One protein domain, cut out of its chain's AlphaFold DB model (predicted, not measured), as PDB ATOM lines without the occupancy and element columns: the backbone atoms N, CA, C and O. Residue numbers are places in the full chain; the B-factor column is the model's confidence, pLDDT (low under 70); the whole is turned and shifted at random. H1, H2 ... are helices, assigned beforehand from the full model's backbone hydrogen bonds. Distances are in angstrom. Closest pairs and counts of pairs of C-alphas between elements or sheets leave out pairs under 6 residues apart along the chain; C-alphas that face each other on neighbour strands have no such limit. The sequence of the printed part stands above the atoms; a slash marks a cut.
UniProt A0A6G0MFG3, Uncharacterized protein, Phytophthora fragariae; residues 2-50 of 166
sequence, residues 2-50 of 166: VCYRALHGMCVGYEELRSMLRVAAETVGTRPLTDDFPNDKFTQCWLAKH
ATOM      1  N   VAL A   2      -4.522  -0.348  44.925       86.94
ATOM      2  CA  VAL A   2      -4.045  -0.469  43.525       86.94
ATOM      3  C   VAL A   2      -4.397   0.766  42.680       86.94
ATOM      4  O   VAL A   2      -3.501   1.378  42.108       86.94
ATOM      5  N   CYS A   3      -5.666   1.201  42.675       85.94
ATOM      6  CA  CYS A   3      -6.096   2.381  41.908       85.94
ATOM      7  C   CYS A   3      -5.387   3.669  42.348       85.94
ATOM      8  O   CYS A   3      -4.945   4.445  41.512       85.94
ATOM      9  N   TYR A   4      -5.229   3.867  43.662       86.88
ATOM     10  CA  TYR A   4      -4.514   5.019  44.218       86.88
ATOM     11  C   TYR A   4      -3.076   5.078  43.696       86.88
ATOM     12  O   TYR A   4      -2.647   6.095  43.168       86.88
ATOM     13  N   ARG A   5      -2.344   3.963  43.760       87.69
ATOM     14  CA  ARG A   5      -0.968   3.920  43.257       87.69
ATOM     15  C   ARG A   5      -0.887   4.176  41.752       87.69
ATOM     16  O   ARG A   5       0.002   4.900  41.315       87.69
ATOM     17  N   ALA A   6      -1.831   3.645  40.975       86.25
ATOM     18  CA  ALA A   6      -1.903   3.898  39.539       86.25
ATOM     19  C   ALA A   6      -2.100   5.391  39.212       86.25
ATOM     20  O   ALA A   6      -1.451   5.893  38.296       86.25
ATOM     21  N   LEU A   7      -2.911   6.120  39.992       82.94
ATOM     22  CA  LEU A   7      -3.085   7.575  39.839       82.94
ATOM     23  C   LEU A   7      -1.787   8.362  40.066       82.94
ATOM     24  O   LEU A   7      -1.615   9.436  39.501       82.94
ATOM     25  N   HIS A   8      -0.861   7.810  40.850       80.50
ATOM     26  CA  HIS A   8       0.450   8.399  41.119       80.50
ATOM     27  C   HIS A   8       1.576   7.782  40.272       80.50
ATOM     28  O   HIS A   8       2.746   7.902  40.623       80.50
ATOM     29  N   GLY A   9       1.246   7.086  39.177       79.44
ATOM     30  CA  GLY A   9       2.237   6.499  38.267       79.44
ATOM     31  C   GLY A   9       2.974   5.273  38.820       79.44
ATOM     32  O   GLY A   9       3.912   4.785  38.197       79.44
ATOM     33  N   MET A  10       2.544   4.734  39.962       83.56
ATOM     34  CA  MET A  10       3.155   3.580  40.626       83.56
ATOM     35  C   MET A  10       2.348   2.303  40.360       83.56
ATOM     36  O   MET A  10       1.742   1.730  41.268       83.56
ATOM     37  N   CYS A  11       2.295   1.861  39.104       87.81
ATOM     38  CA  CYS A  11       1.582   0.638  38.728       87.81
ATOM     39  C   CYS A  11       2.089  -0.591  39.503       87.81
ATOM     40  O   CYS A  11       3.275  -0.707  39.797       87.81
ATOM     41  N   VAL A  12       1.177  -1.517  39.808       90.38
ATOM     42  CA  VAL A  12       1.457  -2.705  40.627       90.38
ATOM     43  C   VAL A  12       1.767  -3.899  39.725       90.38
ATOM     44  O   VAL A  12       0.994  -4.215  38.817       90.38
ATOM     45  N   GLY A  13       2.897  -4.563  39.971       90.56
ATOM     46  CA  GLY A  13       3.268  -5.806  39.287       90.56
ATOM     47  C   GLY A  13       2.478  -7.022  39.788       90.56
ATOM     48  O   GLY A  13       1.840  -6.971  40.834       90.56
ATOM     49  N   TYR A  14       2.538  -8.148  39.071       90.81
ATOM     50  CA  TYR A  14       1.796  -9.361  39.455       90.81
ATOM     51  C   TYR A  14       2.212  -9.905  40.835       90.81
ATOM     52  O   TYR A  14       1.355 -10.159  41.677       90.81
ATOM     53  N   GLU A  15       3.516 -10.008  41.106       91.31
ATOM     54  CA  GLU A  15       4.023 -10.450  42.417       91.31
ATOM     55  C   GLU A  15       3.708  -9.462  43.537       91.31
ATOM     56  O   GLU A  15       3.353  -9.839  44.650       91.31
ATOM     57  N   GLU A  16       3.769  -8.171  43.237       92.50
ATOM     58  CA  GLU A  16       3.440  -7.143  44.214       92.50
ATOM     59  C   GLU A  16       1.947  -7.160  44.568       92.50
ATOM     60  O   GLU A  16       1.585  -7.043  45.738       92.50
ATOM     61  N   LEU A  17       1.079  -7.399  43.580       92.88
ATOM     62  CA  LEU A  17      -0.344  -7.623  43.808       92.88
ATOM     63  C   LEU A  17      -0.568  -8.833  44.723       92.88
ATOM     64  O   LEU A  17      -1.397  -8.755  45.626       92.88
ATOM     65  N   ARG A  18       0.174  -9.932  44.533       93.56
ATOM     66  CA  ARG A  18       0.097 -11.114  45.409       93.56
ATOM     67  C   ARG A  18       0.467 -10.770  46.849       93.56
ATOM     68  O   ARG A  18      -0.296 -11.096  47.755       93.56
ATOM     69  N   SER A  19       1.563 -10.042  47.053       92.69
ATOM     70  CA  SER A  19       1.965  -9.561  48.379       92.69
ATOM     71  C   SER A  19       0.892  -8.671  49.014       92.69
ATOM     72  O   SER A  19       0.522  -8.872  50.167       92.69
ATOM     73  N   MET A  20       0.322  -7.734  48.250       92.62
ATOM     74  CA  MET A  20      -0.759  -6.863  48.723       92.62
ATOM     75  C   MET A  20      -2.023  -7.649  49.102       92.62
ATOM     76  O   MET A  20      -2.652  -7.348  50.114       92.62
ATOM     77  N   LEU A  21      -2.394  -8.659  48.309       92.56
ATOM     78  CA  LEU A  21      -3.536  -9.533  48.585       92.56
ATOM     79  C   LEU A  21      -3.311 -10.382  49.841       92.56
ATOM     80  O   LEU A  21      -4.250 -10.553  50.617       92.56
ATOM     81  N   ARG A  22      -2.085 -10.872  50.064       92.44
ATOM     82  CA  ARG A  22      -1.722 -11.587  51.293       92.44
ATOM     83  C   ARG A  22      -1.891 -10.693  52.516       92.44
ATOM     84  O   ARG A  22      -2.651 -11.048  53.407       92.44
ATOM     85  N   VAL A  23      -1.270  -9.512  52.511       91.88
ATOM     86  CA  VAL A  23      -1.358  -8.553  53.626       91.88
ATOM     87  C   VAL A  23      -2.812  -8.179  53.913       91.88
ATOM     88  O   VAL A  23      -3.239  -8.171  55.066       91.88
ATOM     89  N   ALA A  24      -3.612  -7.922  52.874       90.94
ATOM     90  CA  ALA A  24      -5.034  -7.632  53.036       90.94
ATOM     91  C   ALA A  24      -5.800  -8.809  53.669       90.94
ATOM     92  O   ALA A  24      -6.628  -8.597  54.554       90.94
ATOM     93  N   ALA A  25      -5.511 -10.044  53.251       91.19
ATOM     94  CA  ALA A  25      -6.128 -11.241  53.811       91.19
ATOM     95  C   ALA A  25      -5.701 -11.507  55.264       91.19
ATOM     96  O   ALA A  25      -6.542 -11.910  56.058       91.19
ATOM     97  N   GLU A  26      -4.445 -11.246  55.632       90.94
ATOM     98  CA  GLU A  26      -3.947 -11.360  57.014       90.94
ATOM     99  C   GLU A  26      -4.566 -10.298  57.930       90.94
ATOM    100  O   GLU A  26      -4.844 -10.566  59.093       90.94
ATOM    101  N   THR A  27      -4.823  -9.103  57.394       89.56
ATOM    102  CA  THR A  27      -5.407  -7.988  58.158       89.56
ATOM    103  C   THR A  27      -6.903  -8.185  58.419       89.56
ATOM    104  O   THR A  27      -7.411  -7.784  59.461       89.56
ATOM    105  N   VAL A  28      -7.630  -8.769  57.460       88.31
ATOM    106  CA  VAL A  28      -9.097  -8.925  57.518       88.31
ATOM    107  C   VAL A  28      -9.511 -10.319  58.005       88.31
ATOM    108  O   VAL A  28     -10.615 -10.509  58.515       88.31
ATOM    109  N   GLY A  29      -8.653 -11.316  57.815       78.88
ATOM    110  CA  GLY A  29      -8.938 -12.712  58.106       78.88
ATOM    111  C   GLY A  29      -8.781 -13.062  59.582       78.88
ATOM    112  O   GLY A  29      -7.870 -12.612  60.264       78.88
ATOM    113  N   THR A  30      -9.651 -13.947  60.065       67.19
ATOM    114  CA  THR A  30      -9.537 -14.574  61.393       67.19
ATOM    115  C   THR A  30      -8.894 -15.960  61.344       67.19
ATOM    116  O   THR A  30      -8.642 -16.561  62.386       67.19
ATOM    117  N   ARG A  31      -8.644 -16.499  60.142       80.19
ATOM    118  CA  ARG A  31      -8.080 -17.840  59.931       80.19
ATOM    119  C   ARG A  31      -6.639 -17.752  59.429       80.19
ATOM    120  O   ARG A  31      -6.362 -16.890  58.595       80.19
ATOM    121  N   PRO A  32      -5.754 -18.662  59.871       82.94
ATOM    122  CA  PRO A  32      -4.394 -18.725  59.357       82.94
ATOM    123  C   PRO A  32      -4.412 -19.034  57.856       82.94
ATOM    124  O   PRO A  32      -5.145 -19.915  57.396       82.94
ATOM    125  N   LEU A  33      -3.618 -18.282  57.099       87.88
ATOM    126  CA  LEU A  33      -3.423 -18.501  55.672       87.88
ATOM    127  C   LEU A  33      -2.386 -19.606  55.459       87.88
ATOM    128  O   LEU A  33      -1.451 -19.751  56.242       87.88
ATOM    129  N   THR A  34      -2.544 -20.377  54.388       89.75
ATOM    130  CA  THR A  34      -1.513 -21.323  53.945       89.75
ATOM    131  C   THR A  34      -0.311 -20.570  53.383       89.75
ATOM    132  O   THR A  34      -0.498 -19.532  52.751       89.75
ATOM    133  N   ASP A  35       0.892 -21.132  53.498       87.06
ATOM    134  CA  ASP A  35       2.125 -20.494  53.002       87.06
ATOM    135  C   ASP A  35       2.097 -20.169  51.499       87.06
ATOM    136  O   ASP A  35       2.674 -19.173  51.070       87.06
ATOM    137  N   ASP A  36       1.379 -20.969  50.707       90.25
ATOM    138  CA  ASP A  36       1.211 -20.782  49.257       90.25
ATOM    139  C   ASP A  36       0.151 -19.715  48.894       90.25
ATOM    140  O   ASP A  36      -0.096 -19.429  47.724       90.25
ATOM    141  N   PHE A  37      -0.525 -19.113  49.879       89.94
ATOM    142  CA  PHE A  37      -1.542 -18.101  49.612       89.94
ATOM    143  C   PHE A  37      -0.937 -16.690  49.465       89.94
ATOM    144  O   PHE A  37      -0.158 -16.261  50.320       89.94
ATOM    145  N   PRO A  38      -1.390 -15.894  48.474       92.25
ATOM    146  CA  PRO A  38      -2.281 -16.263  47.371       92.25
ATOM    147  C   PRO A  38      -1.519 -16.996  46.266       92.25
ATOM    148  O   PRO A  38      -0.480 -16.513  45.838       92.25
ATOM    149  N   ASN A  39      -2.067 -18.100  45.750       92.62
ATOM    150  CA  ASN A  39      -1.484 -18.822  44.616       92.62
ATOM    151  C   ASN A  39      -1.966 -18.277  43.260       92.62
ATOM    152  O   ASN A  39      -2.909 -17.486  43.186       92.62
ATOM    153  N   ASP A  40      -1.341 -18.721  42.163       92.00
ATOM    154  CA  ASP A  40      -1.595 -18.159  40.825       92.00
ATOM    155  C   ASP A  40      -3.047 -18.280  40.392       92.00
ATOM    156  O   ASP A  40      -3.617 -17.354  39.812       92.00
ATOM    157  N   LYS A  41      -3.672 -19.410  40.718       94.00
ATOM    158  CA  LYS A  41      -5.078 -19.645  40.416       94.00
ATOM    159  C   LYS A  41      -5.964 -18.637  41.144       94.00
ATOM    160  O   LYS A  41      -6.862 -18.065  40.529       94.00
ATOM    161  N   PHE A  42      -5.703 -18.391  42.429       94.25
ATOM    162  CA  PHE A  42      -6.435 -17.388  43.193       94.25
ATOM    163  C   PHE A  42      -6.249 -15.990  42.596       94.25
ATOM    164  O   PHE A  42      -7.242 -15.304  42.355       94.25
ATOM    165  N   THR A  43      -5.011 -15.582  42.302       93.19
ATOM    166  CA  THR A  43      -4.714 -14.254  41.745       93.19
ATOM    167  C   THR A  43      -5.387 -14.043  40.387       93.19
ATOM    168  O   THR A  43      -5.991 -12.996  40.160       93.19
ATOM    169  N   GLN A  44      -5.367 -15.046  39.504       91.81
ATOM    170  CA  GLN A  44      -6.056 -14.985  38.211       91.81
ATOM    171  C   GLN A  44      -7.575 -14.877  38.369       91.81
ATOM    172  O   GLN A  44      -8.203 -14.044  37.718       91.81
ATOM    173  N   CYS A  45      -8.177 -15.675  39.256       93.44
ATOM    174  CA  CYS A  45      -9.607 -15.578  39.545       93.44
ATOM    175  C   CYS A  45      -9.981 -14.228  40.168       93.44
ATOM    176  O   CYS A  45     -11.051 -13.702  39.875       93.44
ATOM    177  N   TRP A  46      -9.123 -13.669  41.023       93.81
ATOM    178  CA  TRP A  46      -9.330 -12.349  41.606       93.81
ATOM    179  C   TRP A  46      -9.307 -11.266  40.524       93.81
ATOM    180  O   TRP A  46     -10.257 -10.493  40.440       93.81
ATOM    181  N   LEU A  47      -8.306 -11.268  39.635       93.44
ATOM    182  CA  LEU A  47      -8.233 -10.336  38.503       93.44
ATOM    183  C   LEU A  47      -9.436 -10.476  37.558       93.44
ATOM    184  O   LEU A  47      -9.999  -9.475  37.134       93.44
ATOM    185  N   ALA A  48      -9.888 -11.702  37.279       92.31
ATOM    186  CA  ALA A  48     -11.070 -11.937  36.447       92.31
ATOM    187  C   ALA A  48     -12.365 -11.367  37.058       92.31
ATOM    188  O   ALA A  48     -13.283 -11.006  36.324       92.31
ATOM    189  N   LYS A  49     -12.442 -11.272  38.391       95.12
ATOM    190  CA  LYS A  49     -13.570 -10.659  39.111       95.12
ATOM    191  C   LYS A  49     -13.492  -9.129  39.185       95.12
ATOM    192  O   LYS A  49     -14.496  -8.519  39.532       95.12
ATOM    193  N   HIS A  50     -12.349  -8.529  38.854       92.25
ATOM    194  CA  HIS A  50     -12.113  -7.081  38.890       92.25
ATOM    195  C   HIS A  50     -11.762  -6.572  37.479       92.25
ATOM    196  O   HIS A  50     -10.604  -6.249  37.198       92.25
TER     197      HIS A  50
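What this domain is: This is residues 2 to 50 of the 166 residues of an uncharacterized protein of Phytophthora fragariae (UniProt A0A6G0MFG3). Three helices make an open frame with few contacts: short H1 sits out at one end on an extended link, H2 is the longest, and H3 crosses near the first half of H2, about perpendicular to it. The long link after H2 folds back and brings the chain to H3, while residues 4 to 9 and 26 to 32 stick out at the two far ends. The printed part has 49 residues, with named helices in the order H1, H2, H3 and no named strand; its class is all helix. It is only just loose, close to compact, with a radius of gyration of the C-alphas of 11.7 A, and elongated, spanning 34 by 21 by 17 A.

How they stand to each other: H1, residues 2 to 7, is only just apart from H2, residues 14 to 28: their closest C-alphas are 8.1 A apart. H1 is also apart from H3, residues 40 to 49. H2 and H3 are close but not clearly touching, with the C-alphas of Arg 18 and Thr 43 the closest at 6.8 A. Their lines stand about perpendicular, at 82 degrees. In H1, H2 and H3 every O i to N i+4 pair is within hydrogen-bond range.

Where its parts are: H1 begins at C-alpha 2, (-4.045, -0.469, 43.525). H2 measures 21.1 A from C-alpha 14, (1.796, -9.361, 39.455), to C-alpha 28. H3 measures 14.2 A and ends at C-alpha 49, (-13.570, -10.659, 39.111).

The domain as a whole: The two C-alphas farthest apart are those of Gly 9 and Arg 31, at 34.2 A. The link from H1 to H2 is short, with 6 residues, and that from H2 to H3 is long, with 11. The printed part has no cut. The mean pLDDT of the printed part is 89.1, and residue 30 is under 70.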